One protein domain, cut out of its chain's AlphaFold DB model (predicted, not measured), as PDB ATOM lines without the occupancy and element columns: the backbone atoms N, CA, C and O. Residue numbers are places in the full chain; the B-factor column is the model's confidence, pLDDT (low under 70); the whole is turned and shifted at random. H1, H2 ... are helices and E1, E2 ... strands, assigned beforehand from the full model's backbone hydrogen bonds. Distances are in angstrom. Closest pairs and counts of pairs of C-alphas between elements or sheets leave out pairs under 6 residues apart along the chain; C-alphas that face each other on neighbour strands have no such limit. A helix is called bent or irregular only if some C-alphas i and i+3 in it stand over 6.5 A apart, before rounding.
ATOM      1  N   ILE A   5      26.407 -34.846 -11.308       97.62
ATOM      2  CA  ILE A   5      25.890 -34.808 -12.684       97.62
ATOM      3  C   ILE A   5      24.735 -33.809 -12.751       97.62
ATOM      4  O   ILE A   5      23.855 -33.853 -11.895       97.62
ATOM      5  N   LEU A   6      24.717 -32.951 -13.772       98.06
ATOM      6  CA  LEU A   6      23.576 -32.091 -14.083       98.06
ATOM      7  C   LEU A   6      22.811 -32.650 -15.286       98.06
ATOM      8  O   LEU A   6      23.397 -32.856 -16.347       98.06
ATOM      9  N   ILE A   7      21.504 -32.845 -15.146       98.31
ATOM     10  CA  ILE A   7      20.587 -33.056 -16.266       98.31
ATOM     11  C   ILE A   7      19.886 -31.734 -16.560       98.31
ATOM     12  O   ILE A   7      19.268 -31.157 -15.665       98.31
ATOM     13  N   VAL A   8      19.961 -31.286 -17.812       97.81
ATOM     14  CA  VAL A   8      19.196 -30.139 -18.314       97.81
ATOM     15  C   VAL A   8      18.233 -30.629 -19.386       97.81
ATOM     16  O   VAL A   8      18.657 -31.254 -20.361       97.81
ATOM     17  N   VAL A   9      16.947 -30.343 -19.208       96.69
ATOM     18  CA  VAL A   9      15.897 -30.742 -20.153       96.69
ATOM     19  C   VAL A   9      15.349 -29.521 -20.861       96.69
ATOM     20  O   VAL A   9      14.884 -28.589 -20.216       96.69
ATOM     21  N   PHE A  10      15.397 -29.551 -22.186       94.06
ATOM     22  CA  PHE A  10      14.730 -28.575 -23.028       94.06
ATOM     23  C   PHE A  10      13.284 -28.993 -23.232       94.06
ATOM     24  O   PHE A  10      13.039 -30.016 -23.876       94.06
ATOM     25  N   ASN A  11      12.351 -28.186 -22.724       89.50
ATOM     26  CA  ASN A  11      10.916 -28.452 -22.858       89.50
ATOM     27  C   ASN A  11      10.487 -28.570 -24.327       89.50
ATOM     28  O   ASN A  11       9.658 -29.405 -24.664       89.50
ATOM     29  N   PHE A  12      11.105 -27.775 -25.205       88.12
ATOM     30  CA  PHE A  12      10.849 -27.770 -26.642       88.12
ATOM     31  C   PHE A  12      12.161 -27.877 -27.424       88.12
ATOM     32  O   PHE A  12      13.147 -27.210 -27.097       88.12
ATOM     33  N   SER A  13      12.183 -28.658 -28.507       86.44
ATOM     34  CA  SER A  13      13.389 -28.860 -29.330       86.44
ATOM     35  C   SER A  13      13.871 -27.570 -30.009       86.44
ATOM     36  O   SER A  13      15.064 -27.397 -30.250       86.44
ATOM     37  N   ASN A  14      12.982 -26.598 -30.240       85.19
ATOM     38  CA  ASN A  14      13.349 -25.279 -30.773       85.19
ATOM     39  C   ASN A  14      14.176 -24.416 -29.787       85.19
ATOM     40  O   ASN A  14      14.840 -23.470 -30.213       85.19
ATOM     41  N   CYS A  15      14.198 -24.752 -28.492       88.50
ATOM     42  CA  CYS A  15      15.006 -24.076 -27.473       88.50
ATOM     43  C   CYS A  15      16.475 -24.538 -27.455       88.50
ATOM     44  O   CYS A  15      17.299 -23.932 -26.761       88.50
ATOM     45  N   LEU A  16      16.838 -25.555 -28.252       88.94
ATOM     46  CA  LEU A  16      18.204 -26.089 -28.350       88.94
ATOM     47  C   LEU A  16      19.239 -25.070 -28.845       88.94
ATOM     48  O   LEU A  16      20.433 -25.239 -28.604       88.94
ATOM     49  N   ASN A  17      18.810 -23.953 -29.441       87.56
ATOM     50  CA  ASN A  17      19.689 -22.821 -29.751       87.56
ATOM     51  C   ASN A  17      20.370 -22.196 -28.507       87.56
ATOM     52  O   ASN A  17      21.295 -21.393 -28.645       87.56
ATOM     53  N   ASN A  18      19.946 -22.556 -27.290       90.56
ATOM     54  CA  ASN A  18      20.546 -22.107 -26.028       90.56
ATOM     55  C   ASN A  18      21.527 -23.116 -25.411       90.56
ATOM     56  O   ASN A  18      22.128 -22.809 -24.381       90.56
ATOM     57  N   LEU A  19      21.726 -24.284 -26.031       91.69
ATOM     58  CA  LEU A  19      22.545 -25.373 -25.492       91.69
ATOM     59  C   LEU A  19      23.971 -24.946 -25.155       91.69
ATOM     60  O   LEU A  19      24.415 -25.151 -24.027       91.69
ATOM     61  N   GLU A  20      24.675 -24.309 -26.092       92.44
ATOM     62  CA  GLU A  20      26.070 -23.899 -25.876       92.44
ATOM     63  C   GLU A  20      26.208 -22.870 -24.748       92.44
ATOM     64  O   GLU A  20      27.167 -22.905 -23.976       92.44
ATOM     65  N   PHE A  21      25.210 -21.996 -24.586       94.00
ATOM     66  CA  PHE A  21      25.185 -21.053 -23.473       94.00
ATOM     67  C   PHE A  21      25.053 -21.779 -22.128       94.00
ATOM     68  O   PHE A  21      25.867 -21.546 -21.240       94.00
ATOM     69  N   LEU A  22      24.088 -22.696 -21.983       94.81
ATOM     70  CA  LEU A  22      23.900 -23.453 -20.736       94.81
ATOM     71  C   LEU A  22      25.088 -24.380 -20.438       94.81
ATOM     72  O   LEU A  22      25.487 -24.527 -19.283       94.81
ATOM     73  N   LYS A  23      25.700 -24.958 -21.479       94.19
ATOM     74  CA  LYS A  23      26.932 -25.750 -21.375       94.19
ATOM     75  C   LYS A  23      28.091 -24.910 -20.838       94.19
ATOM     76  O   LYS A  23      28.776 -25.355 -19.920       94.19
ATOM     77  N   SER A  24      28.279 -23.697 -21.360       94.06
ATOM     78  CA  SER A  24      29.291 -22.749 -20.874       94.06
ATOM     79  C   SER A  24      29.008 -22.295 -19.437       94.06
ATOM     80  O   SER A  24      29.894 -22.348 -18.582       94.06
ATOM     81  N   LEU A  25      27.756 -21.927 -19.151       94.69
ATOM     82  CA  LEU A  25      27.326 -21.389 -17.864       94.69
ATOM     83  C   LEU A  25      27.523 -22.392 -16.717       94.69
ATOM     84  O   LEU A  25      28.073 -22.049 -15.671       94.69
ATOM     85  N   TYR A  26      27.112 -23.647 -16.916       95.31
ATOM     86  CA  TYR A  26      27.147 -24.674 -15.870       95.31
ATOM     87  C   TYR A  26      28.405 -25.556 -15.904       95.31
ATOM     88  O   TYR A  26      28.728 -26.203 -14.905       95.31
ATOM     89  N   GLY A  27      29.147 -25.580 -17.016       92.88
ATOM     90  CA  GLY A  27      30.218 -26.553 -17.263       92.88
ATOM     91  C   GLY A  27      31.366 -26.527 -16.253       92.88
ATOM     92  O   GLY A  27      31.978 -27.559 -16.002       92.88
ATOM     93  N   LYS A  28      31.636 -25.376 -15.620       89.75
ATOM     94  CA  LYS A  28      32.684 -25.241 -14.588       89.75
ATOM     95  C   LYS A  28      32.287 -25.814 -13.219       89.75
ATOM     96  O   LYS A  28      33.154 -26.017 -12.368       89.75
ATOM     97  N   TYR A  29      30.994 -26.050 -12.992       91.69
ATOM     98  CA  TYR A  29      30.444 -26.346 -11.666       91.69
ATOM     99  C   TYR A  29      30.052 -27.813 -11.471       91.69
ATOM    100  O   TYR A  29      30.049 -28.283 -10.332       91.69
ATOM    101  N   PHE A  30      29.756 -28.533 -12.556       94.69
ATOM    102  CA  PHE A  30      29.284 -29.919 -12.539       94.69
ATOM    103  C   PHE A  30      30.262 -30.857 -13.248       94.69
ATOM    104  O   PHE A  30      30.944 -30.459 -14.187       94.69
ATOM    105  N   LYS A  31      30.293 -32.126 -12.826       93.81
ATOM    106  CA  LYS A  31      31.169 -33.167 -13.395       93.81
ATOM    107  C   LYS A  31      30.909 -33.375 -14.882       93.81
ATOM    108  O   LYS A  31      31.824 -33.501 -15.691       93.81
ATOM    109  N   LYS A  32      29.625 -33.469 -15.216       95.06
ATOM    110  CA  LYS A  32      29.113 -33.666 -16.567       95.06
ATOM    111  C   LYS A  32      27.711 -33.082 -16.632       95.06
ATOM    112  O   LYS A  32      26.935 -33.231 -15.688       95.06
ATOM    113  N   ILE A  33      27.405 -32.457 -17.762       96.75
ATOM    114  CA  ILE A  33      26.055 -32.021 -18.100       96.75
ATOM    115  C   ILE A  33      25.516 -32.971 -19.163       96.75
ATOM    116  O   ILE A  33      26.218 -33.275 -20.134       96.75
ATOM    117  N   ILE A  34      24.301 -33.463 -18.958       96.81
ATOM    118  CA  ILE A  34      23.593 -34.333 -19.889       96.81
ATOM    119  C   ILE A  34      22.315 -33.626 -20.314       96.81
ATOM    120  O   ILE A  34      21.492 -33.242 -19.485       96.81
ATOM    121  N   PHE A  35      22.170 -33.458 -21.624       95.75
ATOM    122  CA  PHE A  35      21.052 -32.743 -22.214       95.75
ATOM    123  C   PHE A  35      20.001 -33.718 -22.734       95.75
ATOM    124  O   PHE A  35      20.331 -34.735 -23.358       95.75
ATOM    125  N   TYR A  36      18.740 -33.378 -22.487       95.19
ATOM    126  CA  TYR A  36      17.571 -34.037 -23.059       95.19
ATOM    127  C   TYR A  36      16.671 -33.018 -23.750       95.19
ATOM    128  O   TYR A  36      16.654 -31.847 -23.374       95.19
ATOM    129  N   SER A  37      15.920 -33.466 -24.748       93.00
ATOM    130  CA  SER A  37      14.911 -32.661 -25.435       93.00
ATOM    131  C   SER A  37      13.820 -33.553 -26.028       93.00
ATOM    132  O   SER A  37      14.017 -34.764 -26.161       93.00
ATOM    133  N   ASP A  38      12.687 -32.954 -26.382       88.25
ATOM    134  CA  ASP A  38      11.573 -33.655 -27.022       88.25
ATOM    135  C   ASP A  38      11.916 -34.110 -28.457       88.25
ATOM    136  O   ASP A  38      12.736 -33.475 -29.130       88.25
ATOM    137  N   THR A  39      11.347 -35.230 -28.925       73.94
ATOM    138  CA  THR A  39      11.662 -35.847 -30.240       73.94
ATOM    139  C   THR A  39      11.401 -34.907 -31.442       73.94
ATOM    140  O   THR A  39      10.470 -34.114 -31.388       73.94
ATOM    141  N   PRO A  40      12.243 -34.944 -32.503       68.12
ATOM    142  CA  PRO A  40      12.759 -33.753 -33.203       68.12
ATOM    143  C   PRO A  40      11.800 -33.170 -34.266       68.12
ATOM    144  O   PRO A  40      10.831 -33.811 -34.648       68.12
ATOM    145  N   GLU A  41      12.030 -31.953 -34.775       50.12
ATOM    146  CA  GLU A  41      13.022 -31.706 -35.840       50.12
ATOM    147  C   GLU A  41      14.164 -30.734 -35.468       50.12
ATOM    148  O   GLU A  41      13.921 -29.601 -35.066       50.12
ATOM    149  N   ILE A  42      15.419 -31.176 -35.657       52.31
ATOM    150  CA  ILE A  42      16.482 -30.552 -36.483       52.31
ATOM    151  C   ILE A  42      17.757 -31.423 -36.381       52.31
ATOM    152  O   ILE A  42      18.130 -31.871 -35.302       52.31
ATOM    153  N   ASN A  43      18.401 -31.641 -37.537       52.47
ATOM    154  CA  ASN A  43      19.731 -32.213 -37.818       52.47
ATOM    155  C   ASN A  43      20.616 -32.680 -36.637       52.47
ATOM    156  O   ASN A  43      20.926 -31.907 -35.735       52.47
ATOM    157  N   ASN A  44      21.148 -33.905 -36.793       50.28
ATOM    158  CA  ASN A  44      22.130 -34.710 -36.026       50.28
ATOM    159  C   ASN A  44      23.414 -34.022 -35.469       50.28
ATOM    160  O   ASN A  44      24.459 -34.657 -35.350       50.28
ATOM    161  N   LYS A  45      23.401 -32.730 -35.133       54.62
ATOM    162  CA  LYS A  45      24.606 -31.945 -34.820       54.62
ATOM    163  C   LYS A  45      24.903 -31.780 -33.322       54.62
ATOM    164  O   LYS A  45      25.969 -31.270 -32.995       54.62
ATOM    165  N   TYR A  46      24.010 -32.196 -32.416       61.41
ATOM    166  CA  TYR A  46      24.125 -31.909 -30.977       61.41
ATOM    167  C   TYR A  46      24.231 -33.176 -30.111       61.41
ATOM    168  O   TYR A  46      23.529 -34.156 -30.349       61.41
ATOM    169  N   GLU A  47      25.070 -33.142 -29.064       80.62
ATOM    170  CA  GLU A  47      25.187 -34.176 -28.013       80.62
ATOM    171  C   GLU A  47      23.945 -34.192 -27.082       80.62
ATOM    172  O   GLU A  47      24.052 -33.974 -25.872       80.62
ATOM    173  N   VAL A  48      22.748 -34.398 -27.639       89.75
ATOM    174  CA  VAL A  48      21.452 -34.327 -26.937       89.75
ATOM    175  C   VAL A  48      20.723 -35.662 -27.043       89.75
ATOM    176  O   VAL A  48      20.734 -36.311 -28.087       89.75
ATOM    177  N   ASN A  49      20.076 -36.082 -25.957       92.19
ATOM    178  CA  ASN A  49      19.206 -37.255 -25.954       92.19
ATOM    179  C   ASN A  49      17.765 -36.841 -26.277       92.19
ATOM    180  O   ASN A  49      17.180 -36.037 -25.556       92.19
ATOM    181  N   PHE A  50      17.183 -37.424 -27.319       90.62
ATOM    182  CA  PHE A  50      15.806 -37.147 -27.725       90.62
ATOM    183  C   PHE A  50      14.853 -38.217 -27.199       90.62
ATOM    184  O   PHE A  50      15.111 -39.408 -27.378       90.62
ATOM    185  N   MET A  51      13.770 -37.800 -26.544       91.06
ATOM    186  CA  MET A  51      12.719 -38.685 -26.030       91.06
ATOM    187  C   MET A  51      11.376 -37.963 -26.065       91.06
ATOM    188  O   MET A  51      11.351 -36.777 -25.772       91.06
ATOM    189  N   ASP A  52      10.281 -38.673 -26.351       90.88
ATOM    190  CA  ASP A  52       8.932 -38.115 -26.199       90.88
ATOM    191  C   ASP A  52       8.682 -37.783 -24.720       90.88
ATOM    192  O   ASP A  52       8.477 -38.673 -23.882       90.88
ATOM    193  N   ILE A  53       8.729 -36.496 -24.400       92.19
ATOM    194  CA  ILE A  53       8.454 -35.955 -23.064       92.19
ATOM    195  C   ILE A  53       7.173 -35.119 -23.048       92.19
ATOM    196  O   ILE A  53       6.860 -34.535 -22.008       92.19
ATOM    197  N   GLY A  54       6.432 -35.082 -24.162       89.12
ATOM    198  CA  GLY A  54       5.225 -34.285 -24.344       89.12
ATOM    199  C   GLY A  54       5.437 -32.829 -23.954       89.12
ATOM    200  O   GLY A  54       4.821 -32.381 -22.996       89.12
ATOM    201  N   GLU A  55       6.342 -32.117 -24.625       87.56
ATOM    202  CA  GLU A  55       6.629 -30.693 -24.378       87.56
ATOM    203  C   GLU A  55       7.007 -30.376 -22.916       87.56
ATOM    204  O   GLU A  55       6.668 -29.332 -22.357       87.56
ATOM    205  N   GLY A  56       7.674 -31.329 -22.260       88.19
ATOM    206  CA  GLY A  56       8.075 -31.246 -20.860       88.19
ATOM    207  C   GLY A  56       7.080 -31.863 -19.874       88.19
ATOM    208  O   GLY A  56       7.514 -32.258 -18.788       88.19
ATOM    209  N   TYR A  57       5.798 -32.060 -20.233       89.25
ATOM    210  CA  TYR A  57       4.748 -32.553 -19.320       89.25
ATOM    211  C   TYR A  57       5.075 -33.912 -18.668       89.25
ATOM    212  O   TYR A  57       4.599 -34.200 -17.566       89.25
ATOM    213  N   TYR A  58       5.890 -34.740 -19.327       92.38
ATOM    214  CA  TYR A  58       6.269 -36.086 -18.888       92.38
ATOM    215  C   TYR A  58       7.789 -36.276 -18.794       92.38
ATOM    216  O   TYR A  58       8.310 -37.362 -19.063       92.38
ATOM    217  N   THR A  59       8.516 -35.226 -18.403       94.44
ATOM    218  CA  THR A  59       9.990 -35.223 -18.352       94.44
ATOM    219  C   THR A  59      10.594 -36.375 -17.544       94.44
ATOM    220  O   THR A  59      11.659 -36.875 -17.894       94.44
ATOM    221  N   HIS A  60       9.919 -36.885 -16.512       95.19
ATOM    222  CA  HIS A  60      10.398 -38.024 -15.719       95.19
ATOM    223  C   HIS A  60      10.653 -39.310 -16.525       95.19
ATOM    224  O   HIS A  60      11.418 -40.161 -16.069       95.19
ATOM    225  N   ARG A  61      10.112 -39.434 -17.748       95.81
ATOM    226  CA  ARG A  61      10.424 -40.527 -18.691       95.81
ATOM    227  C   ARG A  61      11.921 -40.659 -18.995       95.81
ATOM    228  O   ARG A  61      12.388 -41.757 -19.297       95.81
ATOM    229  N   ILE A  62      12.693 -39.576 -18.885       96.56
ATOM    230  CA  ILE A  62      14.121 -39.593 -19.230       96.56
ATOM    231  C   ILE A  62      14.978 -40.360 -18.223       96.56
ATOM    232  O   ILE A  62      16.037 -40.871 -18.588       96.56
ATOM    233  N   PHE A  63      14.561 -40.433 -16.955       97.69
ATOM    234  CA  PHE A  63      15.455 -40.852 -15.873       97.69
ATOM    235  C   PHE A  63      15.834 -42.334 -15.965       97.69
ATOM    236  O   PHE A  63      16.973 -42.694 -15.670       97.69
ATOM    237  N   LYS A  64      14.931 -43.196 -16.446       96.44
ATOM    238  CA  LYS A  64      15.244 -44.613 -16.682       96.44
ATOM    239  C   LYS A  64      16.272 -44.797 -17.795       96.44
ATOM    240  O   LYS A  64      17.243 -45.535 -17.617       96.44
ATOM    241  N   HIS A  65      16.087 -44.092 -18.911       96.00
ATOM    242  CA  HIS A  65      17.049 -44.092 -20.010       96.00
ATOM    243  C   HIS A  65      18.404 -43.530 -19.554       96.00
ATOM    244  O   HIS A  65      19.442 -44.123 -19.842       96.00
ATOM    245  N   PHE A  66      18.401 -42.441 -18.777       97.31
ATOM    246  CA  PHE A  66      19.604 -41.887 -18.158       97.31
ATOM    247  C   PHE A  66      20.343 -42.937 -17.317       97.31
ATOM    248  O   PHE A  66      21.540 -43.146 -17.512       97.31
ATOM    249  N   TYR A  67      19.627 -43.643 -16.439       97.06
ATOM    250  CA  TYR A  67      20.205 -44.678 -15.583       97.06
ATOM    251  C   TYR A  67      20.857 -45.814 -16.374       97.06
ATOM    252  O   TYR A  67      21.955 -46.252 -16.039       97.06
ATOM    253  N   GLN A  68      20.205 -46.269 -17.445       95.56
ATOM    254  CA  GLN A  68      20.725 -47.339 -18.297       95.56
ATOM    255  C   GLN A  68      21.945 -46.889 -19.107       95.56
ATOM    256  O   GLN A  68      22.948 -47.598 -19.155       95.56
ATOM    257  N   LYS A  69      21.876 -45.705 -19.724       95.75
ATOM    258  CA  LYS A  69      22.910 -45.201 -20.637       95.75
ATOM    259  C   LYS A  69      24.159 -44.692 -19.915       95.75
ATOM    260  O   LYS A  69      25.261 -44.830 -20.435       95.75
ATOM    261  N   TYR A  70      23.998 -44.113 -18.726       95.38
ATOM    262  CA  TYR A  70      25.067 -43.427 -17.992       95.38
ATOM    263  C   TYR A  70      25.405 -44.095 -16.655       95.38
ATOM    264  O   TYR A  70      25.891 -43.437 -15.735       95.38
ATOM    265  N   LYS A  71      25.179 -45.410 -16.538       92.62
ATOM    266  CA  LYS A  71      25.379 -46.172 -15.297       92.62
ATOM    267  C   LYS A  71      26.766 -45.969 -14.670       92.62
ATOM    268  O   LYS A  71      26.849 -45.707 -13.475       92.62
ATOM    269  N   SER A  72      27.831 -46.000 -15.473       91.38
ATOM    270  CA  SER A  72      29.205 -45.774 -14.995       91.38
ATOM    271  C   SER A  72      29.416 -44.367 -14.427       91.38
ATOM    272  O   SER A  72      30.074 -44.209 -13.403       91.38
ATOM    273  N   LEU A  73      28.816 -43.337 -15.038       92.50
ATOM    274  CA  LEU A  73      28.875 -41.969 -14.511       92.50
ATOM    275  C   LEU A  73      28.139 -41.858 -13.178       92.50
ATOM    276  O   LEU A  73      28.612 -41.166 -12.283       92.50
ATOM    277  N   ILE A  74      26.994 -42.533 -13.049       92.88
ATOM    278  CA  ILE A  74      26.222 -42.560 -11.805       92.88
ATOM    279  C   ILE A  74      27.031 -43.250 -10.711       92.88
ATOM    280  O   ILE A  74      27.048 -42.765  -9.585       92.88
ATOM    281  N   GLU A  75      27.685 -44.377 -11.006       90.75
ATOM    282  CA  GLU A  75      28.553 -45.115 -10.074       90.75
ATOM    283  C   GLU A  75      29.674 -44.246  -9.485       90.75
ATOM    284  O   GLU A  75      29.966 -44.386  -8.301       90.75
ATOM    285  N   ASP A  76      30.186 -43.293 -10.261       91.19
ATOM    286  CA  ASP A  76      31.317 -42.430  -9.911       91.19
ATOM    287  C   ASP A  76      30.914 -41.000  -9.458       91.19
ATOM    288  O   ASP A  76      31.769 -40.129  -9.299       91.19
ATOM    289  N   CYS A  77      29.621 -40.683  -9.292       94.31
ATOM    290  CA  CYS A  77      29.169 -39.337  -8.893       94.31
ATOM    291  C   CYS A  77      28.712 -39.234  -7.427       94.31
ATOM    292  O   CYS A  77      28.276 -40.209  -6.818       94.31
ATOM    293  N   ASP A  78      28.735 -38.011  -6.880       94.81
ATOM    294  CA  ASP A  78      28.228 -37.710  -5.527       94.81
ATOM    295  C   ASP A  78      26.695 -37.564  -5.488       94.81
ATOM    296  O   ASP A  78      26.073 -37.623  -4.428       94.81
ATOM    297  N   GLY A  79      26.067 -37.344  -6.643       96.38
ATOM    298  CA  GLY A  79      24.628 -37.131  -6.758       96.38
ATOM    299  C   GLY A  79      24.202 -36.654  -8.144       96.38
ATOM    300  O   GLY A  79      25.028 -36.472  -9.049       96.38
ATOM    301  N   LEU A  80      22.898 -36.437  -8.289       97.88
ATOM    302  CA  LEU A  80      22.228 -36.026  -9.518       97.88
ATOM    303  C   LEU A  80      21.438 -34.739  -9.277       97.88
ATOM    304  O   LEU A  80      20.532 -34.732  -8.451       97.88
ATOM    305  N   PHE A  81      21.750 -33.680 -10.018       97.81
ATOM    306  CA  PHE A  81      20.932 -32.471 -10.102       97.81
ATOM    307  C   PHE A  81      20.159 -32.492 -11.419       97.81
ATOM    308  O   PHE A  81      20.738 -32.744 -12.473       97.81
ATOM    309  N   TYR A  82      18.866 -32.212 -11.379       97.94
ATOM    310  CA  TYR A  82      18.007 -32.074 -12.547       97.94
ATOM    311  C   TYR A  82      17.405 -30.669 -12.586       97.94
ATOM    312  O   TYR A  82      17.036 -30.132 -11.542       97.94
ATOM    313  N   THR A  83      17.323 -30.083 -13.781       97.19
ATOM    314  CA  THR A  83      16.631 -28.818 -14.043       97.19
ATOM    315  C   THR A  83      16.089 -28.763 -15.478       97.19
ATOM    316  O   THR A  83      16.558 -29.490 -16.358       97.19
ATOM    317  N   MET A  84      15.139 -27.867 -15.737       95.69
ATOM    318  CA  MET A  84      14.689 -27.494 -17.086       95.69
ATOM    319  C   MET A  84      15.438 -26.271 -17.644       95.69
ATOM    320  O   MET A  84      16.133 -25.568 -16.906       95.69
ATOM    321  N   ASP A  85      15.330 -26.031 -18.953       93.56
ATOM    322  CA  ASP A  85      16.062 -24.984 -19.677       93.56
ATOM    323  C   ASP A  85      15.629 -23.550 -19.336       93.56
ATOM    324  O   ASP A  85      16.426 -22.622 -19.483       93.56
ATOM    325  N   ASP A  86      14.408 -23.366 -18.832       93.69
ATOM    326  CA  ASP A  86      13.890 -22.086 -18.343       93.69
ATOM    327  C   ASP A  86      14.040 -21.891 -16.823       93.69
ATOM    328  O   ASP A  86      13.575 -20.886 -16.276       93.69
ATOM    329  N   ASN A  87      14.754 -22.796 -16.150       94.69
ATOM    330  CA  ASN A  87      15.148 -22.673 -14.750       94.69
ATOM    331  C   ASN A  87      16.612 -22.270 -14.617       94.69
ATOM    332  O   ASN A  87      17.524 -22.989 -15.036       94.69
ATOM    333  N   ILE A  88      16.850 -21.138 -13.955       95.94
ATOM    334  CA  ILE A  88      18.209 -20.679 -13.668       95.94
ATOM    335  C   ILE A  88      18.606 -21.063 -12.258       95.94
ATOM    336  O   ILE A  88      17.964 -20.652 -11.289       95.94
ATOM    337  N   ILE A  89      19.701 -21.816 -12.172       95.81
ATOM    338  CA  ILE A  89      20.374 -22.150 -10.923       95.81
ATOM    339  C   ILE A  89      21.298 -20.989 -10.556       95.81
ATOM    340  O   ILE A  89      22.164 -20.599 -11.338       95.81
ATOM    341  N   ASN A  90      21.134 -20.445  -9.355       95.62
ATOM    342  CA  ASN A  90      21.980 -19.389  -8.825       95.62
ATOM    343  C   ASN A  90      23.365 -19.931  -8.467       95.62
ATOM    344  O   ASN A  90      23.564 -20.583  -7.439       95.62
ATOM    345  N   LEU A  91      24.335 -19.632  -9.326       93.69
ATOM    346  CA  LEU A  91      25.698 -20.139  -9.205       93.69
ATOM    347  C   LEU A  91      26.472 -19.499  -8.054       93.69
ATOM    348  O   LEU A  91      27.402 -20.117  -7.540       93.69
ATOM    349  N   ASN A  92      26.043 -18.324  -7.585       92.19
ATOM    350  CA  ASN A  92      26.703 -17.620  -6.489       92.19
ATOM    351  C   ASN A  92      26.655 -18.394  -5.166       92.19
ATOM    352  O   ASN A  92      27.567 -18.286  -4.352       92.19
ATOM    353  N   ILE A  93      25.599 -19.184  -4.961       92.25
ATOM    354  CA  ILE A  93      25.350 -19.921  -3.715       92.25
ATOM    355  C   ILE A  93      25.391 -21.442  -3.902       92.25
ATOM    356  O   ILE A  93      25.158 -22.194  -2.959       92.25
ATOM    357  N   LEU A  94      25.735 -21.921  -5.101       89.88
ATOM    358  CA  LEU A  94      25.683 -23.342  -5.455       89.88
ATOM    359  C   LEU A  94      26.606 -24.224  -4.591       89.88
ATOM    360  O   LEU A  94      26.329 -25.404  -4.388       89.88
ATOM    361  N   ASN A  95      27.697 -23.666  -4.055       86.38
ATOM    362  CA  ASN A  95      28.636 -24.382  -3.180       86.38
ATOM    363  C   ASN A  95      28.296 -24.282  -1.676       86.38
ATOM    364  O   ASN A  95      29.058 -24.791  -0.848       86.38
ATOM    365  N   LEU A  96      27.180 -23.638  -1.313       84.69
ATOM    366  CA  LEU A  96      26.597 -23.680   0.041       84.69
ATOM    367  C   LEU A  96      25.698 -24.907   0.253       84.69
ATOM    368  O   LEU A  96      25.199 -25.146   1.345       84.69
ATOM    369  N   PHE A  97      25.506 -25.675  -0.811       82.25
ATOM    370  CA  PHE A  97      24.666 -26.851  -0.892       82.25
ATOM    371  C   PHE A  97      25.256 -28.063  -0.146       82.25
ATOM    372  O   PHE A  97      26.412 -28.431  -0.382       82.25
ATOM    373  N   ASP A  98      24.459 -28.735   0.692       88.00
ATOM    374  CA  ASP A  98      24.851 -29.993   1.341       88.00
ATOM    375  C   ASP A  98      24.582 -31.182   0.407       88.00
ATOM    376  O   ASP A  98      23.447 -31.611   0.215       88.00
ATOM    377  N   LEU A  99      25.636 -31.765  -0.160       90.31
ATOM    378  CA  LEU A  99      25.529 -32.885  -1.107       90.31
ATOM    379  C   LEU A  99      24.941 -34.170  -0.492       90.31
ATOM    380  O   LEU A  99      24.630 -35.114  -1.213       90.31
ATOM    381  N   LYS A 100      24.773 -34.241   0.831       92.62
ATOM    382  CA  LYS A 100      24.169 -35.402   1.502       92.62
ATOM    383  C   LYS A 100      22.658 -35.291   1.662       92.62
ATOM    384  O   LYS A 100      22.026 -36.278   2.038       92.62
ATOM    385  N   LYS A 101      22.076 -34.121   1.391       93.75
ATOM    386  CA  LYS A 101      20.651 -33.854   1.590       93.75
ATOM    387  C   LYS A 101      19.910 -33.694   0.271       93.75
ATOM    388  O   LYS A 101      20.439 -33.152  -0.698       93.75
ATOM    389  N   ILE A 102      18.661 -34.142   0.241       94.44
ATOM    390  CA  ILE A 102      17.761 -33.933  -0.892       94.44
ATOM    391  C   ILE A 102      17.433 -32.443  -0.987       94.44
ATOM    392  O   ILE A 102      17.144 -31.799   0.021       94.44
ATOM    393  N   LEU A 103      17.454 -31.901  -2.204       92.62
ATOM    394  CA  LEU A 103      16.838 -30.611  -2.495       92.62
ATOM    395  C   LEU A 103      15.678 -30.839  -3.442       92.62
ATOM    396  O   LEU A 103      15.835 -31.382  -4.532       92.62
ATOM    397  N   PHE A 104      14.523 -30.360  -3.026       89.88
ATOM    398  CA  PHE A 104      13.314 -30.386  -3.813       89.88
ATOM    399  C   PHE A 104      12.474 -29.166  -3.439       89.88
ATOM    400  O   PHE A 104      12.606 -28.629  -2.335       89.88
ATOM    401  N   PHE A 105      11.647 -28.689  -4.365       83.94
ATOM    402  CA  PHE A 105      10.785 -27.553  -4.086       83.94
ATOM    403  C   PHE A 105       9.748 -27.918  -3.016       83.94
ATOM    404  O   PHE A 105       8.950 -28.836  -3.186       83.94
ATOM    405  N   TYR A 106       9.738 -27.157  -1.923       70.56
ATOM    406  CA  TYR A 106       8.788 -27.317  -0.824       70.56
ATOM    407  C   TYR A 106       8.088 -25.969  -0.577       70.56
ATOM    408  O   TYR A 106       8.770 -24.974  -0.298       70.56
ATOM    409  N   PRO A 107       6.754 -25.864  -0.715       55.94
ATOM    410  CA  PRO A 107       6.043 -24.603  -0.518       55.94
ATOM    411  C   PRO A 107       6.254 -24.020   0.891       55.94
ATOM    412  O   PRO A 107       6.128 -24.723   1.893       55.94
ATOM    413  N   LYS A 108       6.499 -22.702   0.989       45.62
ATOM    414  CA  LYS A 108       6.742 -21.975   2.259       45.62
ATOM    415  C   LYS A 108       5.667 -22.182   3.337       45.62
ATOM    416  O   LYS A 108       5.994 -22.132   4.518       45.62
ATOM    417  N   SER A 109       4.410 -22.422   2.957       45.88
ATOM    418  CA  SER A 109       3.300 -22.661   3.894       45.88
ATOM    419  C   SER A 109       3.450 -23.944   4.722       45.88
ATOM    420  O   SER A 109       2.749 -24.109   5.714       45.88
ATOM    421  N   GLN A 110       4.367 -24.840   4.346       50.78
ATOM    422  CA  GLN A 110       4.543 -26.150   4.976       50.78
ATOM    423  C   GLN A 110       5.650 -26.184   6.036       50.78
ATOM    424  O   GLN A 110       5.709 -27.127   6.813       50.78
ATOM    425  N   LEU A 111       6.509 -25.159   6.090       47.62
ATOM    426  CA  LEU A 111       7.621 -25.069   7.049       47.62
ATOM    427  C   LEU A 111       7.240 -24.361   8.361       47.62
ATOM    428  O   LEU A 111       7.970 -24.468   9.339       47.62
ATOM    429  N   GLN A 112       6.126 -23.618   8.390       40.66
ATOM    430  CA  GLN A 112       5.709 -22.827   9.562       40.66
ATOM    431  C   GLN A 112       4.661 -23.513  10.450       40.66
ATOM    432  O   GLN A 112       4.460 -23.081  11.580       40.66
ATOM    433  N   ASN A 113       4.036 -24.601   9.990       36.94
ATOM    434  CA  ASN A 113       3.067 -25.355  10.781       36.94
ATOM    435  C   ASN A 113       3.661 -26.714  11.167       36.94
ATOM    436  O   ASN A 113       3.662 -27.635  10.359       36.94
ATOM    437  N   THR A 120      -1.089 -30.904   0.709       58.09
ATOM    438  CA  THR A 120      -0.445 -31.438  -0.527       58.09
ATOM    439  C   THR A 120      -0.394 -32.946  -0.636       58.09
ATOM    440  O   THR A 120      -0.047 -33.443  -1.699       58.09
ATOM    441  N   TRP A 121      -0.743 -33.670   0.423       71.12
ATOM    442  CA  TRP A 121      -0.755 -35.125   0.429       71.12
ATOM    443  C   TRP A 121      -2.170 -35.654   0.403       71.12
ATOM    444  O   TRP A 121      -2.958 -35.371   1.302       71.12
ATOM    445  N   PHE A 122      -2.454 -36.479  -0.593       76.81
ATOM    446  CA  PHE A 122      -3.794 -36.982  -0.836       76.81
ATOM    447  C   PHE A 122      -3.780 -38.502  -0.761       76.81
ATOM    448  O   PHE A 122      -3.035 -39.133  -1.522       76.81
ATOM    449  N   PRO A 123      -4.542 -39.111   0.163       82.50
ATOM    450  CA  PRO A 123      -4.696 -40.554   0.195       82.50
ATOM    451  C   PRO A 123      -5.221 -41.057  -1.147       82.50
ATOM    452  O   PRO A 123      -6.219 -40.564  -1.665       82.50
ATOM    453  N   LEU A 124      -4.569 -42.075  -1.709       81.56
ATOM    454  CA  LEU A 124      -4.980 -42.653  -2.992       81.56
ATOM    455  C   LEU A 124      -6.383 -43.280  -2.934       81.56
ATOM    456  O   LEU A 124      -7.039 -43.395  -3.965       81.56
ATOM    457  N   LYS A 125      -6.848 -43.644  -1.731       78.94
ATOM    458  CA  LYS A 125      -8.208 -44.136  -1.467       78.94
ATOM    459  C   LYS A 125      -9.303 -43.080  -1.684       78.94
ATOM    460  O   LYS A 125     -10.405 -43.454  -2.056       78.94
ATOM    461  N   ASP A 126      -8.973 -41.796  -1.546       76.38
ATOM    462  CA  ASP A 126      -9.942 -40.689  -1.571       76.38
ATOM    463  C   ASP A 126      -9.848 -39.904  -2.898       76.38
ATOM    464  O   ASP A 126     -10.314 -38.774  -3.025       76.38
ATOM    465  N   ILE A 127      -9.220 -40.493  -3.927       76.12
ATOM    466  CA  ILE A 127      -8.905 -39.817  -5.198       76.12
ATOM    467  C   ILE A 127     -10.143 -39.321  -5.967       76.12
ATOM    468  O   ILE A 127     -10.029 -38.416  -6.797       76.12
ATOM    469  N   ASP A 128     -11.308 -39.907  -5.678       72.50
ATOM    470  CA  ASP A 128     -12.608 -39.570  -6.263       72.50
ATOM    471  C   ASP A 128     -13.405 -38.539  -5.456       72.50
ATOM    472  O   ASP A 128     -14.332 -37.934  -5.989       72.50
ATOM    473  N   GLU A 129     -13.031 -38.300  -4.198       68.44
ATOM    474  CA  GLU A 129     -13.748 -37.404  -3.282       68.44
ATOM    475  C   GLU A 129     -13.216 -35.960  -3.335       68.44
ATOM    476  O   GLU A 129     -13.833 -35.028  -2.816       68.44
ATOM    477  N   HIS A 130     -12.080 -35.736  -4.004       62.03
ATOM    478  CA  HIS A 130     -11.472 -34.413  -4.134       62.03
ATOM    479  C   HIS A 130     -12.052 -33.604  -5.306       62.03
ATOM    480  O   HIS A 130     -12.007 -34.028  -6.460       62.03
ATOM    481  N   GLY A 131     -12.550 -32.396  -5.007       52.91
ATOM    482  CA  GLY A 131     -13.150 -31.478  -5.984       52.91
ATOM    483  C   GLY A 131     -12.188 -30.950  -7.064       52.91
ATOM    484  O   GLY A 131     -10.970 -31.055  -6.935       52.91
ATOM    485  N   ASN A 132     -12.768 -30.331  -8.104       50.03
ATOM    486  CA  ASN A 132     -12.168 -29.809  -9.356       50.03
ATOM    487  C   ASN A 132     -11.084 -28.701  -9.199       50.03
ATOM    488  O   ASN A 132     -10.943 -27.836 -10.062       50.03
ATOM    489  N   GLY A 133     -10.344 -28.661  -8.090       51.56
ATOM    490  CA  GLY A 133      -9.394 -27.597  -7.744       51.56
ATOM    491  C   GLY A 133      -7.930 -27.885  -8.085       51.56
ATOM    492  O   GLY A 133      -7.081 -27.018  -7.884       51.56
ATOM    493  N   TRP A 134      -7.598 -29.078  -8.586       60.06
ATOM    494  CA  TRP A 134      -6.240 -29.365  -9.042       60.06
ATOM    495  C   TRP A 134      -6.103 -28.849 -10.464       60.06
ATOM    496  O   TRP A 134      -6.601 -29.466 -11.403       60.06
ATOM    497  N   TRP A 135      -5.355 -27.768 -10.664       61.78
ATOM    498  CA  TRP A 135      -5.010 -27.354 -12.026       61.78
ATOM    499  C   TRP A 135      -4.145 -28.415 -12.760       61.78
ATOM    500  O   TRP A 135      -3.923 -28.316 -13.960       61.78
ATOM    501  N   TRP A 136      -3.702 -29.459 -12.042       62.91
ATOM    502  CA  TRP A 136      -3.009 -30.662 -12.521       62.91
ATOM    503  C   TRP A 136      -3.936 -31.813 -12.955       62.91
ATOM    504  O   TRP A 136      -3.456 -32.846 -13.426       62.91
ATOM    505  N   GLU A 137      -5.251 -31.691 -12.741       63.78
ATOM    506  CA  GLU A 137      -6.218 -32.767 -12.993       63.78
ATOM    507  C   GLU A 137      -6.456 -33.001 -14.482       63.78
ATOM    508  O   GLU A 137      -6.553 -34.152 -14.910       63.78
ATOM    509  N   THR A 138      -6.543 -31.915 -15.252       67.00
ATOM    510  CA  THR A 138      -6.710 -31.928 -16.705       67.00
ATOM    511  C   THR A 138      -5.646 -31.029 -17.313       67.00
ATOM    512  O   THR A 138      -5.651 -29.819 -17.097       67.00
ATOM    513  N   LEU A 139      -4.716 -31.631 -18.049       67.69
ATOM    514  CA  LEU A 139      -3.664 -30.906 -18.749       67.69
ATOM    515  C   LEU A 139      -4.245 -30.087 -19.917       67.69
ATOM    516  O   LEU A 139      -5.302 -30.447 -20.442       67.69
ATOM    517  N   PRO A 140      -3.546 -29.037 -20.393       62.16
ATOM    518  CA  PRO A 140      -3.980 -28.243 -21.550       62.16
ATOM    519  C   PRO A 140      -4.243 -29.068 -22.821       62.16
ATOM    520  O   PRO A 140      -5.020 -28.658 -23.675       62.16
ATOM    521  N   ASN A 141      -3.634 -30.254 -22.926       62.00
ATOM    522  CA  ASN A 141      -3.839 -31.214 -24.013       62.00
ATOM    523  C   ASN A 141      -5.062 -32.147 -23.815       62.00
ATOM    524  O   ASN A 141      -5.222 -33.109 -24.561       62.00
ATOM    525  N   GLY A 142      -5.898 -31.912 -22.796       63.56
ATOM    526  CA  GLY A 142      -7.097 -32.703 -22.491       63.56
ATOM    527  C   GLY A 142      -6.850 -34.005 -21.714       63.56
ATOM    528  O   GLY A 142      -7.800 -34.732 -21.417       63.56
ATOM    529  N   THR A 143      -5.600 -34.319 -21.355       67.62
ATOM    530  CA  THR A 143      -5.254 -35.538 -20.601       67.62
ATOM    531  C   THR A 143      -5.642 -35.401 -19.131       67.62
ATOM    532  O   THR A 143      -5.274 -34.425 -18.482       67.62
ATOM    533  N   SER A 144      -6.340 -36.402 -18.582       74.62
ATOM    534  CA  SER A 144      -6.710 -36.422 -17.162       74.62
ATOM    535  C   SER A 144      -5.704 -37.211 -16.321       74.62
ATOM    536  O   SER A 144      -5.673 -38.446 -16.380       74.62
ATOM    537  N   SER A 145      -4.939 -36.513 -15.477       70.44
ATOM    538  CA  SER A 145      -4.012 -37.129 -14.515       70.44
ATOM    539  C   SER A 145      -4.749 -38.083 -13.570       70.44
ATOM    540  O   SER A 145      -4.260 -39.177 -13.303       70.44
ATOM    541  N   ARG A 146      -5.976 -37.740 -13.142       75.94
ATOM    542  CA  ARG A 146      -6.816 -38.592 -12.275       75.94
ATOM    543  C   ARG A 146      -7.097 -39.958 -12.905       75.94
ATOM    544  O   ARG A 146      -6.904 -40.990 -12.263       75.94
ATOM    545  N   LYS A 147      -7.507 -39.984 -14.179       82.06
ATOM    546  CA  LYS A 147      -7.758 -41.241 -14.910       82.06
ATOM    547  C   LYS A 147      -6.490 -42.085 -15.040       82.06
ATOM    548  O   LYS A 147      -6.557 -43.307 -14.932       82.06
ATOM    549  N   ASN A 148      -5.345 -41.442 -15.246       87.75
ATOM    550  CA  ASN A 148      -4.063 -42.123 -15.382       87.75
ATOM    551  C   ASN A 148      -3.568 -42.720 -14.057       87.75
ATOM    552  O   ASN A 148      -3.090 -43.852 -14.049       87.75
ATOM    553  N   ILE A 149      -3.769 -42.032 -12.929       86.31
ATOM    554  CA  ILE A 149      -3.438 -42.569 -11.598       86.31
ATOM    555  C   ILE A 149      -4.269 -43.817 -11.307       86.31
ATOM    556  O   ILE A 149      -3.719 -44.819 -10.871       86.31
ATOM    557  N   LYS A 150      -5.573 -43.814 -11.615       85.94
ATOM    558  CA  LYS A 150      -6.418 -45.008 -11.439       85.94
ATOM    559  C   LYS A 150      -5.887 -46.224 -12.199       85.94
ATOM    560  O   LYS A 150      -5.928 -47.331 -11.673       85.94
ATOM    561  N   LYS A 151      -5.370 -46.017 -13.413       90.00
ATOM    562  CA  LYS A 151      -4.726 -47.081 -14.195       90.00
ATOM    563  C   LYS A 151      -3.418 -47.546 -13.546       90.00
ATOM    564  O   LYS A 151      -3.190 -48.746 -13.467       90.00
ATOM    565  N   LEU A 152      -2.605 -46.619 -13.035       90.88
ATOM    566  CA  LEU A 152      -1.370 -46.931 -12.309       90.88
ATOM    567  C   LEU A 152      -1.635 -47.771 -11.045       90.88
ATOM    568  O   LEU A 152      -0.900 -48.713 -10.778       90.88
ATOM    569  N   LEU A 153      -2.714 -47.500 -10.300       89.00
ATOM    570  CA  LEU A 153      -3.087 -48.275  -9.103       89.00
ATOM    571  C   LEU A 153      -3.411 -49.751  -9.396       89.00
ATOM    572  O   LEU A 153      -3.347 -50.595  -8.498       89.00
ATOM    573  N   GLN A 154      -3.780 -50.069 -10.638       90.19
ATOM    574  CA  GLN A 154      -4.065 -51.438 -11.070       90.19
ATOM    575  C   GLN A 154      -2.790 -52.209 -11.451       90.19
ATOM    576  O   GLN A 154      -2.830 -53.440 -11.507       90.19
ATOM    577  N   ASP A 155      -1.666 -51.517 -11.664       92.94
ATOM    578  CA  ASP A 155      -0.381 -52.108 -12.036       92.94
ATOM    579  C   ASP A 155       0.234 -52.906 -10.868       92.94
ATOM    580  O   ASP A 155       0.275 -52.457  -9.719       92.94
ATOM    581  N   GLN A 156       0.697 -54.127 -11.148       90.94
ATOM    582  CA  GLN A 156       1.253 -55.022 -10.127       90.94
ATOM    583  C   GLN A 156       2.670 -54.626  -9.698       90.94
ATOM    584  O   GLN A 156       3.046 -54.867  -8.550       90.94
ATOM    585  N   ASP A 157       3.449 -54.000 -10.580       90.25
ATOM    586  CA  ASP A 157       4.767 -53.470 -10.245       90.25
ATOM    587  C   ASP A 157       4.640 -52.223  -9.370       90.25
ATOM    588  O   ASP A 157       5.408 -52.076  -8.421       90.25
ATOM    589  N   PHE A 158       3.623 -51.379  -9.596       91.62
ATOM    590  CA  PHE A 158       3.351 -50.218  -8.735       91.62
ATOM    591  C   PHE A 158       3.097 -50.620  -7.279       91.62
ATOM    592  O   PHE A 158       3.635 -50.008  -6.353       91.62
ATOM    593  N   LYS A 159       2.317 -51.687  -7.063       88.69
ATOM    594  CA  LYS A 159       1.966 -52.173  -5.717       88.69
ATOM    595  C   LYS A 159       3.185 -52.544  -4.871       88.69
ATOM    596  O   LYS A 159       3.116 -52.432  -3.652       88.69
ATOM    597  N   LYS A 160       4.312 -52.915  -5.490       89.50
ATOM    598  CA  LYS A 160       5.564 -53.257  -4.788       89.50
ATOM    599  C   LYS A 160       6.188 -52.063  -4.055       89.50
ATOM    600  O   LYS A 160       6.943 -52.265  -3.112       89.50
ATOM    601  N   PHE A 161       5.867 -50.831  -4.457       89.00
ATOM    602  CA  PHE A 161       6.447 -49.611  -3.886       89.00
ATOM    603  C   PHE A 161       5.709 -49.080  -2.646       89.00
ATOM    604  O   PHE A 161       6.164 -48.102  -2.057       89.00
ATOM    605  N   ASN A 162       4.594 -49.705  -2.234       86.81
ATOM    606  CA  ASN A 162       3.815 -49.348  -1.035       86.81
ATOM    607  C   ASN A 162       3.420 -47.856  -0.937       86.81
ATOM    608  O   ASN A 162       3.362 -47.279   0.151       86.81
ATOM    609  N   ILE A 163       3.119 -47.224  -2.076       89.31
ATOM    610  CA  ILE A 163       2.680 -45.825  -2.145       89.31
ATOM    611  C   ILE A 163       1.172 -45.762  -1.884       89.31
ATOM    612  O   ILE A 163       0.382 -46.304  -2.651       89.31
ATOM    613  N   ASN A 164       0.766 -45.084  -0.808       85.81
ATOM    614  CA  ASN A 164      -0.642 -44.923  -0.412       85.81
ATOM    615  C   ASN A 164      -1.142 -43.465  -0.453       85.81
ATOM    616  O   ASN A 164      -2.329 -43.216  -0.228       85.81
ATOM    617  N   LYS A 165      -0.256 -42.510  -0.755       86.06
ATOM    618  CA  LYS A 165      -0.560 -41.085  -0.905       86.06
ATOM    619  C   LYS A 165       0.143 -40.521  -2.136       86.06
ATOM    620  O   LYS A 165       1.223 -40.987  -2.491       86.06
ATOM    621  N   ILE A 166      -0.447 -39.501  -2.747       83.94
ATOM    622  CA  ILE A 166       0.139 -38.750  -3.862       83.94
ATOM    623  C   ILE A 166       0.345 -37.287  -3.460       83.94
ATOM    624  O   ILE A 166      -0.397 -36.769  -2.622       83.94
ATOM    625  N   SER A 167       1.348 -36.635  -4.049       81.00
ATOM    626  CA  SER A 167       1.673 -35.228  -3.808       81.00
ATOM    627  C   SER A 167       1.787 -34.440  -5.108       81.00
ATOM    628  O   SER A 167       2.238 -34.978  -6.116       81.00
ATOM    629  N   GLY A 168       1.405 -33.161  -5.065       79.12
ATOM    630  CA  GLY A 168       1.530 -32.217  -6.179       79.12
ATOM    631  C   GLY A 168       2.408 -31.005  -5.842       79.12
ATOM    632  O   GLY A 168       2.359 -30.520  -4.711       79.12
ATOM    633  N   GLY A 169       3.190 -30.502  -6.801       81.38
ATOM    634  CA  GLY A 169       3.989 -29.280  -6.644       81.38
ATOM    635  C   GLY A 169       5.031 -29.051  -7.743       81.38
ATOM    636  O   GLY A 169       5.380 -29.977  -8.475       81.38
ATOM    637  N   PHE A 170       5.568 -27.825  -7.796       87.06
ATOM    638  CA  PHE A 170       6.588 -27.420  -8.771       87.06
ATOM    639  C   PHE A 170       7.759 -28.398  -8.793       87.06
ATOM    640  O   PHE A 170       8.329 -28.706  -7.748       87.06
ATOM    641  N   SER A 171       8.087 -28.909  -9.977       90.88
ATOM    642  CA  SER A 171       8.932 -30.101 -10.108       90.88
ATOM    643  C   SER A 171       9.983 -30.008 -11.203       90.88
ATOM    644  O   SER A 171      10.653 -30.992 -11.497       90.88
ATOM    645  N   ASP A 172      10.193 -28.818 -11.753       93.81
ATOM    646  CA  ASP A 172      11.138 -28.573 -12.841       93.81
ATOM    647  C   ASP A 172      12.611 -28.599 -12.375       93.81
ATOM    648  O   ASP A 172      13.519 -28.318 -13.160       93.81
ATOM    649  N   PHE A 173      12.872 -28.888 -11.094       95.38
ATOM    650  CA  PHE A 173      14.208 -29.166 -10.573       95.38
ATOM    651  C   PHE A 173      14.180 -30.073  -9.337       95.38
ATOM    652  O   PHE A 173      13.224 -30.074  -8.561       95.38
ATOM    653  N   PHE A 174      15.281 -30.789  -9.115       96.25
ATOM    654  CA  PHE A 174      15.613 -31.421  -7.837       96.25
ATOM    655  C   PHE A 174      17.104 -31.769  -7.776       96.25
ATOM    656  O   PHE A 174      17.790 -31.825  -8.797       96.25
ATOM    657  N   TYR A 175      17.593 -32.090  -6.582       96.88
ATOM    658  CA  TYR A 175      18.851 -32.796  -6.386       96.88
ATOM    659  C   TYR A 175      18.657 -34.023  -5.502       96.88
ATOM    660  O   TYR A 175      18.042 -33.942  -4.437       96.88
ATOM    661  N   LEU A 176      19.261 -35.135  -5.922       97.50
ATOM    662  CA  LEU A 176      19.306 -36.386  -5.177       97.50
ATOM    663  C   LEU A 176      20.760 -36.797  -4.883       97.50
ATOM    664  O   LEU A 176      21.545 -36.983  -5.821       97.50
ATOM    665  N   PRO A 177      21.120 -36.997  -3.601       97.44
ATOM    666  CA  PRO A 177      22.384 -37.616  -3.214       97.44
ATOM    667  C   PRO A 177      22.560 -39.020  -3.803       97.44
ATOM    668  O   PRO A 177      21.585 -39.748  -4.013       97.44
ATOM    669  N   LYS A 178      23.816 -39.448  -3.977       95.75
ATOM    670  CA  LYS A 178      24.191 -40.767  -4.522       95.75
ATOM    671  C   LYS A 178      23.423 -41.943  -3.908       95.75
ATOM    672  O   LYS A 178      23.033 -42.851  -4.639       95.75
ATOM    673  N   GLN A 179      23.182 -41.923  -2.596       95.56
ATOM    674  CA  GLN A 179      22.499 -43.009  -1.882       95.56
ATOM    675  C   GLN A 179      21.074 -43.288  -2.389       95.56
ATOM    676  O   GLN A 179      20.589 -44.405  -2.248       95.56
ATOM    677  N   TYR A 180      20.425 -42.301  -3.014       96.50
ATOM    678  CA  TYR A 180      19.072 -42.440  -3.548       96.50
ATOM    679  C   TYR A 180      19.038 -42.858  -5.022       96.50
ATOM    680  O   TYR A 180      17.972 -43.178  -5.535       96.50
ATOM    681  N   LEU A 181      20.179 -42.888  -5.721       96.62
ATOM    682  CA  LEU A 181      20.259 -43.214  -7.150       96.62
ATOM    683  C   LEU A 181      20.211 -44.736  -7.390       96.62
ATOM    684  O   LEU A 181      21.153 -45.330  -7.923       96.62
ATOM    685  N   THR A 182      19.120 -45.373  -6.963       95.56
ATOM    686  CA  THR A 182      18.911 -46.827  -6.998       95.56
ATOM    687  C   THR A 182      18.128 -47.269  -8.232       95.56
ATOM    688  O   THR A 182      17.377 -46.495  -8.824       95.56
ATOM    689  N   ALA A 183      18.260 -48.544  -8.615       94.94
ATOM    690  CA  ALA A 183      17.469 -49.113  -9.708       94.94
ATOM    691  C   ALA A 183      15.956 -48.955  -9.467       94.94
ATOM    692  O   ALA A 183      15.227 -48.633 -10.404       94.94
ATOM    693  N   ASP A 184      15.509 -49.108  -8.217       94.75
ATOM    694  CA  ASP A 184      14.106 -48.971  -7.819       94.75
ATOM    695  C   ASP A 184      13.569 -47.556  -8.033       94.75
ATOM    696  O   ASP A 184      12.477 -47.403  -8.580       94.75
ATOM    697  N   LEU A 185      14.349 -46.516  -7.703       96.19
ATOM    698  CA  LEU A 185      13.984 -45.129  -8.012       96.19
ATOM    699  C   LEU A 185      13.745 -44.946  -9.517       96.19
ATOM    700  O   LEU A 185      12.730 -44.392  -9.939       96.19
ATOM    701  N   PHE A 186      14.680 -45.416 -10.343       97.12
ATOM    702  CA  PHE A 186      14.589 -45.242 -11.792       97.12
ATOM    703  C   PHE A 186      13.485 -46.098 -12.429       97.12
ATOM    704  O   PHE A 186      12.870 -45.658 -13.399       97.12
ATOM    705  N   ASN A 187      13.188 -47.278 -11.872       95.75
ATOM    706  CA  ASN A 187      12.010 -48.079 -12.231       95.75
ATOM    707  C   ASN A 187      10.712 -47.332 -11.900       95.75
ATOM    708  O   ASN A 187       9.770 -47.346 -12.690       95.75
ATOM    709  N   LEU A 188      10.666 -46.647 -10.756       95.75
ATOM    710  CA  LEU A 188       9.497 -45.877 -10.353       95.75
ATOM    711  C   LEU A 188       9.260 -44.673 -11.280       95.75
ATOM    712  O   LEU A 188       8.125 -44.444 -11.697       95.75
ATOM    713  N   PHE A 189      10.315 -43.955 -11.685       97.31
ATOM    714  CA  PHE A 189      10.206 -42.910 -12.715       97.31
ATOM    715  C   PHE A 189       9.663 -43.454 -14.044       97.31
ATOM    716  O   PHE A 189       8.773 -42.841 -14.637       97.31
ATOM    717  N   GLU A 190      10.154 -44.611 -14.498       96.56
ATOM    718  CA  GLU A 190       9.665 -45.273 -15.715       96.56
ATOM    719  C   GLU A 190       8.167 -45.580 -15.628       96.56
ATOM    720  O   GLU A 190       7.411 -45.308 -16.560       96.56
ATOM    721  N   LEU A 191       7.733 -46.110 -14.485       95.56
ATOM    722  CA  LEU A 191       6.360 -46.523 -14.258       95.56
ATOM    723  C   LEU A 191       5.395 -45.332 -14.312       95.56
ATOM    724  O   LEU A 191       4.421 -45.356 -15.064       95.56
ATOM    725  N   PHE A 192       5.703 -44.238 -13.611       94.44
ATOM    726  CA  PHE A 192       4.927 -42.997 -13.717       94.44
ATOM    727  C   PHE A 192       4.957 -42.409 -15.139       94.44
ATOM    728  O   PHE A 192       3.988 -41.787 -15.579       94.44
ATOM    729  N   GLY A 193       6.059 -42.597 -15.871       93.69
ATOM    730  CA  GLY A 193       6.214 -42.172 -17.264       93.69
ATOM    731  C   GLY A 193       5.321 -42.944 -18.234       93.69
ATOM    732  O   GLY A 193       4.705 -42.334 -19.107       93.69
ATOM    733  N   ARG A 194       5.209 -44.265 -18.043       93.56
ATOM    734  CA  ARG A 194       4.385 -45.189 -18.845       93.56
ATOM    735  C   ARG A 194       2.895 -44.870 -18.762       93.56
ATOM    736  O   ARG A 194       2.176 -45.011 -19.745       93.56
ATOM    737  N   TYR A 195       2.441 -44.430 -17.590       92.44
ATOM    738  CA  TYR A 195       1.046 -44.067 -17.352       92.44
ATOM    739  C   TYR A 195       0.732 -42.596 -17.645       92.44
ATOM    740  O   TYR A 195      -0.401 -42.182 -17.427       92.44
ATOM    741  N   ASN A 196       1.681 -41.805 -18.158       89.81
ATOM    742  CA  ASN A 196       1.479 -40.383 -18.472       89.81
ATOM    743  C   ASN A 196       0.962 -39.596 -17.257       89.81
ATOM    744  O   ASN A 196       0.017 -38.810 -17.355       89.81
ATOM    745  N   ILE A 197       1.540 -39.857 -16.084       89.81
ATOM    746  CA  ILE A 197       1.277 -39.047 -14.893       89.81
ATOM    747  C   ILE A 197       2.013 -37.726 -15.067       89.81
ATOM    748  O   ILE A 197       3.194 -37.740 -15.391       89.81
ATOM    749  N   PHE A 198       1.336 -36.598 -14.869       88.81
ATOM    750  CA  PHE A 198       1.958 -35.289 -15.036       88.81
ATOM    751  C   PHE A 198       3.169 -35.091 -14.100       88.81
ATOM    752  O   PHE A 198       3.129 -35.518 -12.942       88.81
ATOM    753  N   LEU A 199       4.237 -34.442 -14.586       90.31
ATOM    754  CA  LEU A 199       5.520 -34.322 -13.879       90.31
ATOM    755  C   LEU A 199       5.379 -33.727 -12.466       90.31
ATOM    756  O   LEU A 199       5.971 -34.254 -11.525       90.31
ATOM    757  N   GLU A 200       4.527 -32.710 -12.292       87.75
ATOM    758  CA  GLU A 200       4.307 -32.033 -11.005       87.75
ATOM    759  C   GLU A 200       3.452 -32.846 -10.033       87.75
ATOM    760  O   GLU A 200       3.153 -32.387  -8.939       87.75
ATOM    761  N   MET A 201       3.064 -34.060 -10.415       86.31
ATOM    762  CA  MET A 201       2.508 -35.074  -9.523       86.31
ATOM    763  C   MET A 201       3.449 -36.268  -9.372       86.31
ATOM    764  O   MET A 201       3.582 -36.827  -8.282       86.31
ATOM    765  N   ALA A 202       4.121 -36.660 -10.454       90.94
ATOM    766  CA  ALA A 202       5.050 -37.778 -10.457       90.94
ATOM    767  C   ALA A 202       6.267 -37.511  -9.559       90.94
ATOM    768  O   ALA A 202       6.508 -38.253  -8.611       90.94
ATOM    769  N   ILE A 203       7.009 -36.432  -9.819       92.88
ATOM    770  CA  ILE A 203       8.268 -36.128  -9.124       92.88
ATOM    771  C   ILE A 203       8.076 -35.925  -7.609       92.88
ATOM    772  O   ILE A 203       8.795 -36.590  -6.857       92.88
ATOM    773  N   PRO A 204       7.112 -35.115  -7.117       89.50
ATOM    774  CA  PRO A 204       6.927 -34.931  -5.678       89.50
ATOM    775  C   PRO A 204       6.560 -36.243  -4.983       89.50
ATOM    776  O   PRO A 204       7.079 -36.551  -3.912       89.50
ATOM    777  N   THR A 205       5.694 -37.048  -5.603       89.31
ATOM    778  CA  THR A 205       5.277 -38.346  -5.053       89.31
ATOM    779  C   THR A 205       6.447 -39.318  -4.959       89.31
ATOM    780  O   THR A 205       6.605 -39.992  -3.946       89.31
ATOM    781  N   ILE A 206       7.288 -39.370  -5.993       93.56
ATOM    782  CA  ILE A 206       8.462 -40.244  -6.038       93.56
ATOM    783  C   ILE A 206       9.496 -39.823  -4.991       93.56
ATOM    784  O   ILE A 206       9.914 -40.656  -4.187       93.56
ATOM    785  N   ILE A 207       9.881 -38.543  -4.966       91.94
ATOM    786  CA  ILE A 207      10.915 -38.027  -4.056       91.94
ATOM    787  C   ILE A 207      10.505 -38.207  -2.597       91.94
ATOM    788  O   ILE A 207      11.313 -38.609  -1.768       91.94
ATOM    789  N   ASN A 208       9.244 -37.955  -2.279       86.25
ATOM    790  CA  ASN A 208       8.770 -38.119  -0.916       86.25
ATOM    791  C   ASN A 208       8.512 -39.588  -0.520       86.25
ATOM    792  O   ASN A 208       8.302 -39.889   0.655       86.25
ATOM    793  N   ASN A 209       8.464 -40.515  -1.482       88.56
ATOM    794  CA  ASN A 209       8.362 -41.941  -1.176       88.56
ATOM    795  C   ASN A 209       9.726 -42.549  -0.827       88.56
ATOM    796  O   ASN A 209       9.795 -43.439   0.019       88.56
ATOM    797  N   ILE A 210      10.798 -42.081  -1.475       91.19
ATOM    798  CA  ILE A 210      12.152 -42.602  -1.246       91.19
ATOM    799  C   ILE A 210      12.787 -42.098   0.056       91.19
ATOM    800  O   ILE A 210      13.686 -42.757   0.569       91.19
ATOM    801  N   GLU A 211      12.328 -40.965   0.596       90.88
ATOM    802  CA  GLU A 211      12.764 -40.440   1.890       90.88
ATOM    803  C   GLU A 211      11.601 -39.733   2.598       90.88
ATOM    804  O   GLU A 211      10.903 -38.913   2.009       90.88
ATOM    805  N   LYS A 212      11.381 -40.076   3.868       85.38
ATOM    806  CA  LYS A 212      10.285 -39.543   4.696       85.38
ATOM    807  C   LYS A 212      10.794 -38.663   5.836       85.38
ATOM    808  O   LYS A 212      10.017 -37.896   6.397       85.38
ATOM    809  N   ASP A 213      12.073 -38.774   6.195       86.06
ATOM    810  CA  ASP A 213      12.701 -37.957   7.227       86.06
ATOM    811  C   ASP A 213      13.036 -36.565   6.679       86.06
ATOM    812  O   ASP A 213      13.957 -36.376   5.881       86.06
ATOM    813  N   ILE A 214      12.309 -35.561   7.171       83.50
ATOM    814  CA  ILE A 214      12.467 -34.156   6.784       83.50
ATOM    815  C   ILE A 214      13.887 -33.623   7.039       83.50
ATOM    816  O   ILE A 214      14.353 -32.730   6.335       83.50
ATOM    817  N   ASN A 215      14.632 -34.202   7.989       87.31
ATOM    818  CA  ASN A 215      16.000 -33.774   8.304       87.31
ATOM    819  C   ASN A 215      17.007 -34.119   7.196       87.31
ATOM    820  O   ASN A 215      18.106 -33.547   7.145       87.31
ATOM    821  N   LYS A 216      16.635 -35.042   6.301       92.00
ATOM    822  CA  LYS A 216      17.395 -35.408   5.100       92.00
ATOM    823  C   LYS A 216      17.187 -34.430   3.949       92.00
ATOM    824  O   LYS A 216      17.874 -34.555   2.937       92.00
ATOM    825  N   TYR A 217      16.294 -33.457   4.104       90.31
ATOM    826  CA  TYR A 217      16.058 -32.395   3.138       90.31
ATOM    827  C   TYR A 217      16.806 -31.120   3.529       90.31
ATOM    828  O   TYR A 217      17.112 -30.866   4.698       90.31
ATOM    829  N   GLN A 218      17.112 -30.312   2.521       89.56
ATOM    830  CA  GLN A 218      17.616 -28.954   2.678       89.56
ATOM    831  C   GLN A 218      16.733 -27.976   1.905       89.56
ATOM    832  O   GLN A 218      16.125 -28.339   0.896       89.56
ATOM    833  N   TYR A 219      16.693 -26.726   2.363       86.12
ATOM    834  CA  TYR A 219      15.779 -25.717   1.840       86.12
ATOM    835  C   TYR A 219      16.524 -24.464   1.414       86.12
ATOM    836  O   TYR A 219      17.298 -23.895   2.180       86.12
ATOM    837  N   PHE A 220      16.221 -24.010   0.203       87.25
ATOM    838  CA  PHE A 220      16.669 -22.734  -0.334       87.25
ATOM    839  C   PHE A 220      15.472 -21.950  -0.857       87.25
ATOM    840  O   PHE A 220      14.479 -22.523  -1.317       87.25
ATOM    841  N   LEU A 221      15.573 -20.622  -0.819       89.31
ATOM    842  CA  LEU A 221      14.575 -19.767  -1.446       89.31
ATOM    843  C   LEU A 221      14.549 -20.014  -2.956       89.31
ATOM    844  O   LEU A 221      15.581 -20.214  -3.587       89.31
ATOM    845  N   SER A 222      13.355 -20.017  -3.535       90.31
ATOM    846  CA  SER A 222      13.142 -20.135  -4.976       90.31
ATOM    847  C   SER A 222      12.078 -19.133  -5.396       90.31
ATOM    848  O   SER A 222      11.096 -18.920  -4.675       90.31
TER     849      SER A 222
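AT A GLANCE: This is residues 5 to 113 and 120 to 222 of the 1063 residues of the protein "Methyltransf_21 domain-containing protein" of viral metagenome (UniProt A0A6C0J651). A twisted wall of six strands has H1 packed on one face and H2 on the opposite face. On the same side as H2, the helical hairpin of H6 and H7 lies between the wall and a small far part, made of the two-strand sheet E6 and E7 with H4 and H5; long loops run round these parts. The printed part has 212 residues, with seven named helices and eight named strands in the order E1 H1 E2 E3 H2 H3 E4 E5 E6 H4 H5 E7 E8 H6 H7. The large sheet is mixed, in the order E3 E2 E1 E4 E8 E5, the small one is antiparallel, and the class is mixed, helices and strands, with under half of the residues in named elements. The whole is compact, with a radius of gyration of the C-alphas of 17.1 A and spans of 49 by 41 by 30 A.

IN THESE COORDINATES: E1, residues 5 to 10, begins with C-alpha 5 at (25.890, -34.808, -12.684) and is 16.4 A long. H1, residues 13 to 27, is 20.8 A long and irregular: C-alphas 17 and 20 are 7.5 A apart. E2, residues 32 to 37, is 16.8 A long, and E3 is residues 48 to 50. H2, residues 59 to 69, is 16.5 A long and only just irregular, with C-alphas 61 and 64 at 6.6 A. H3 is residues 71 to 75, E4 is residues 79 to 84 and 17.3 A long, E5 is residues 102 to 104, and E6 is residues 121 to 123. H4, residues 145 to 154, is 14.7 A long and begins with C-alpha 145 at (-4.012, -37.129, -14.515). H5 is residues 156 to 159, E7 is residues 165 to 167, and E8 is residues 173 to 177 and 13.9 A long. H6, residues 183 to 194, is 16.4 A long; H7, residues 199 to 210, is 16.5 A long and ends with C-alpha 210 at (12.152, -42.602, -1.246).

HOW THE PARTS SIT: E1 and E2 are parallel at 22 degrees, with N 8 and O 34 at 3.0 A. E1, H1 and E2 form a strand-helix-strand unit, two parallel neighbour strands with a helix between them in the chain; its crossover is right-handed. H1 is on the sheet over E2 and E1 at a height of 8.8 A, along the strands at 14 degrees to E1 on the local plane. E3 is an edge strand, parallel to E2, with N 49 and O 35 at 2.9 A. H2 is on the opposite face at a height of 8.3 A. E3, H2, H3 and E4 form a split unit, with E2 and E1 between its strands in the sheet, and its crossover is right-handed. H3 is only just not on the sheet, with 4 pairs of C-alphas within 10 A. E4 is parallel to E1, with N 7 and O 81 at 2.8 A, and antiparallel to E8, with N 82 and O 174 at 2.8 A. E8 and the edge strand E5 are antiparallel, with N 175 and O 103 at 2.8 A. H2 and H6 touch at a steep tilt of 43 degrees, opposite ways; their closest C-alphas, of Arg 61 and Gly 193, are 4.7 A apart. H6 and H7 form a hairpin at a shallow tilt of 25 degrees, opposite ways; their closest C-alphas, of Phe 192 and Ala 202, are 6.2 A apart. H7 only grazes the large sheet, with residues 203 to 208. The closest C-alphas of E7 and H7, of Ser 167 and Thr 205, are 4.9 A apart. E6 and E7 are antiparallel, with N 122 and O 166 at 2.9 A. H4 and H6 are close but not clearly touching, with Leu 152 and Phe 192 the closest at 7.6 A between C-alphas; H5 and H6 are too, with Phe 158 and Leu 191 at 7.3 A. Every O i to N i+4 pair is within hydrogen-bond range in H3 and H6, against 6 of 11 in H1, 4 of 7 in H2, 5 of 6 in H4 and 7 of 8 in H7; H5 is too short for such a pair.

THE WHOLE: The two C-alphas farthest apart, of Asn 43 and Asn 113, are 51.8 A apart. Residues 114 to 119 are not printed, and C-alphas 113 and 120 are 13.3 A apart across the cut. The links E4 to E5 and E6 to H4 are long. Residues 217 to 218 pair in parallel with residues 102 to 103 of E5. The mean pLDDT of the printed part is 85.8, and it is under 70 at residues 40 to 46, 107 to 113, 120 and 129 to 143.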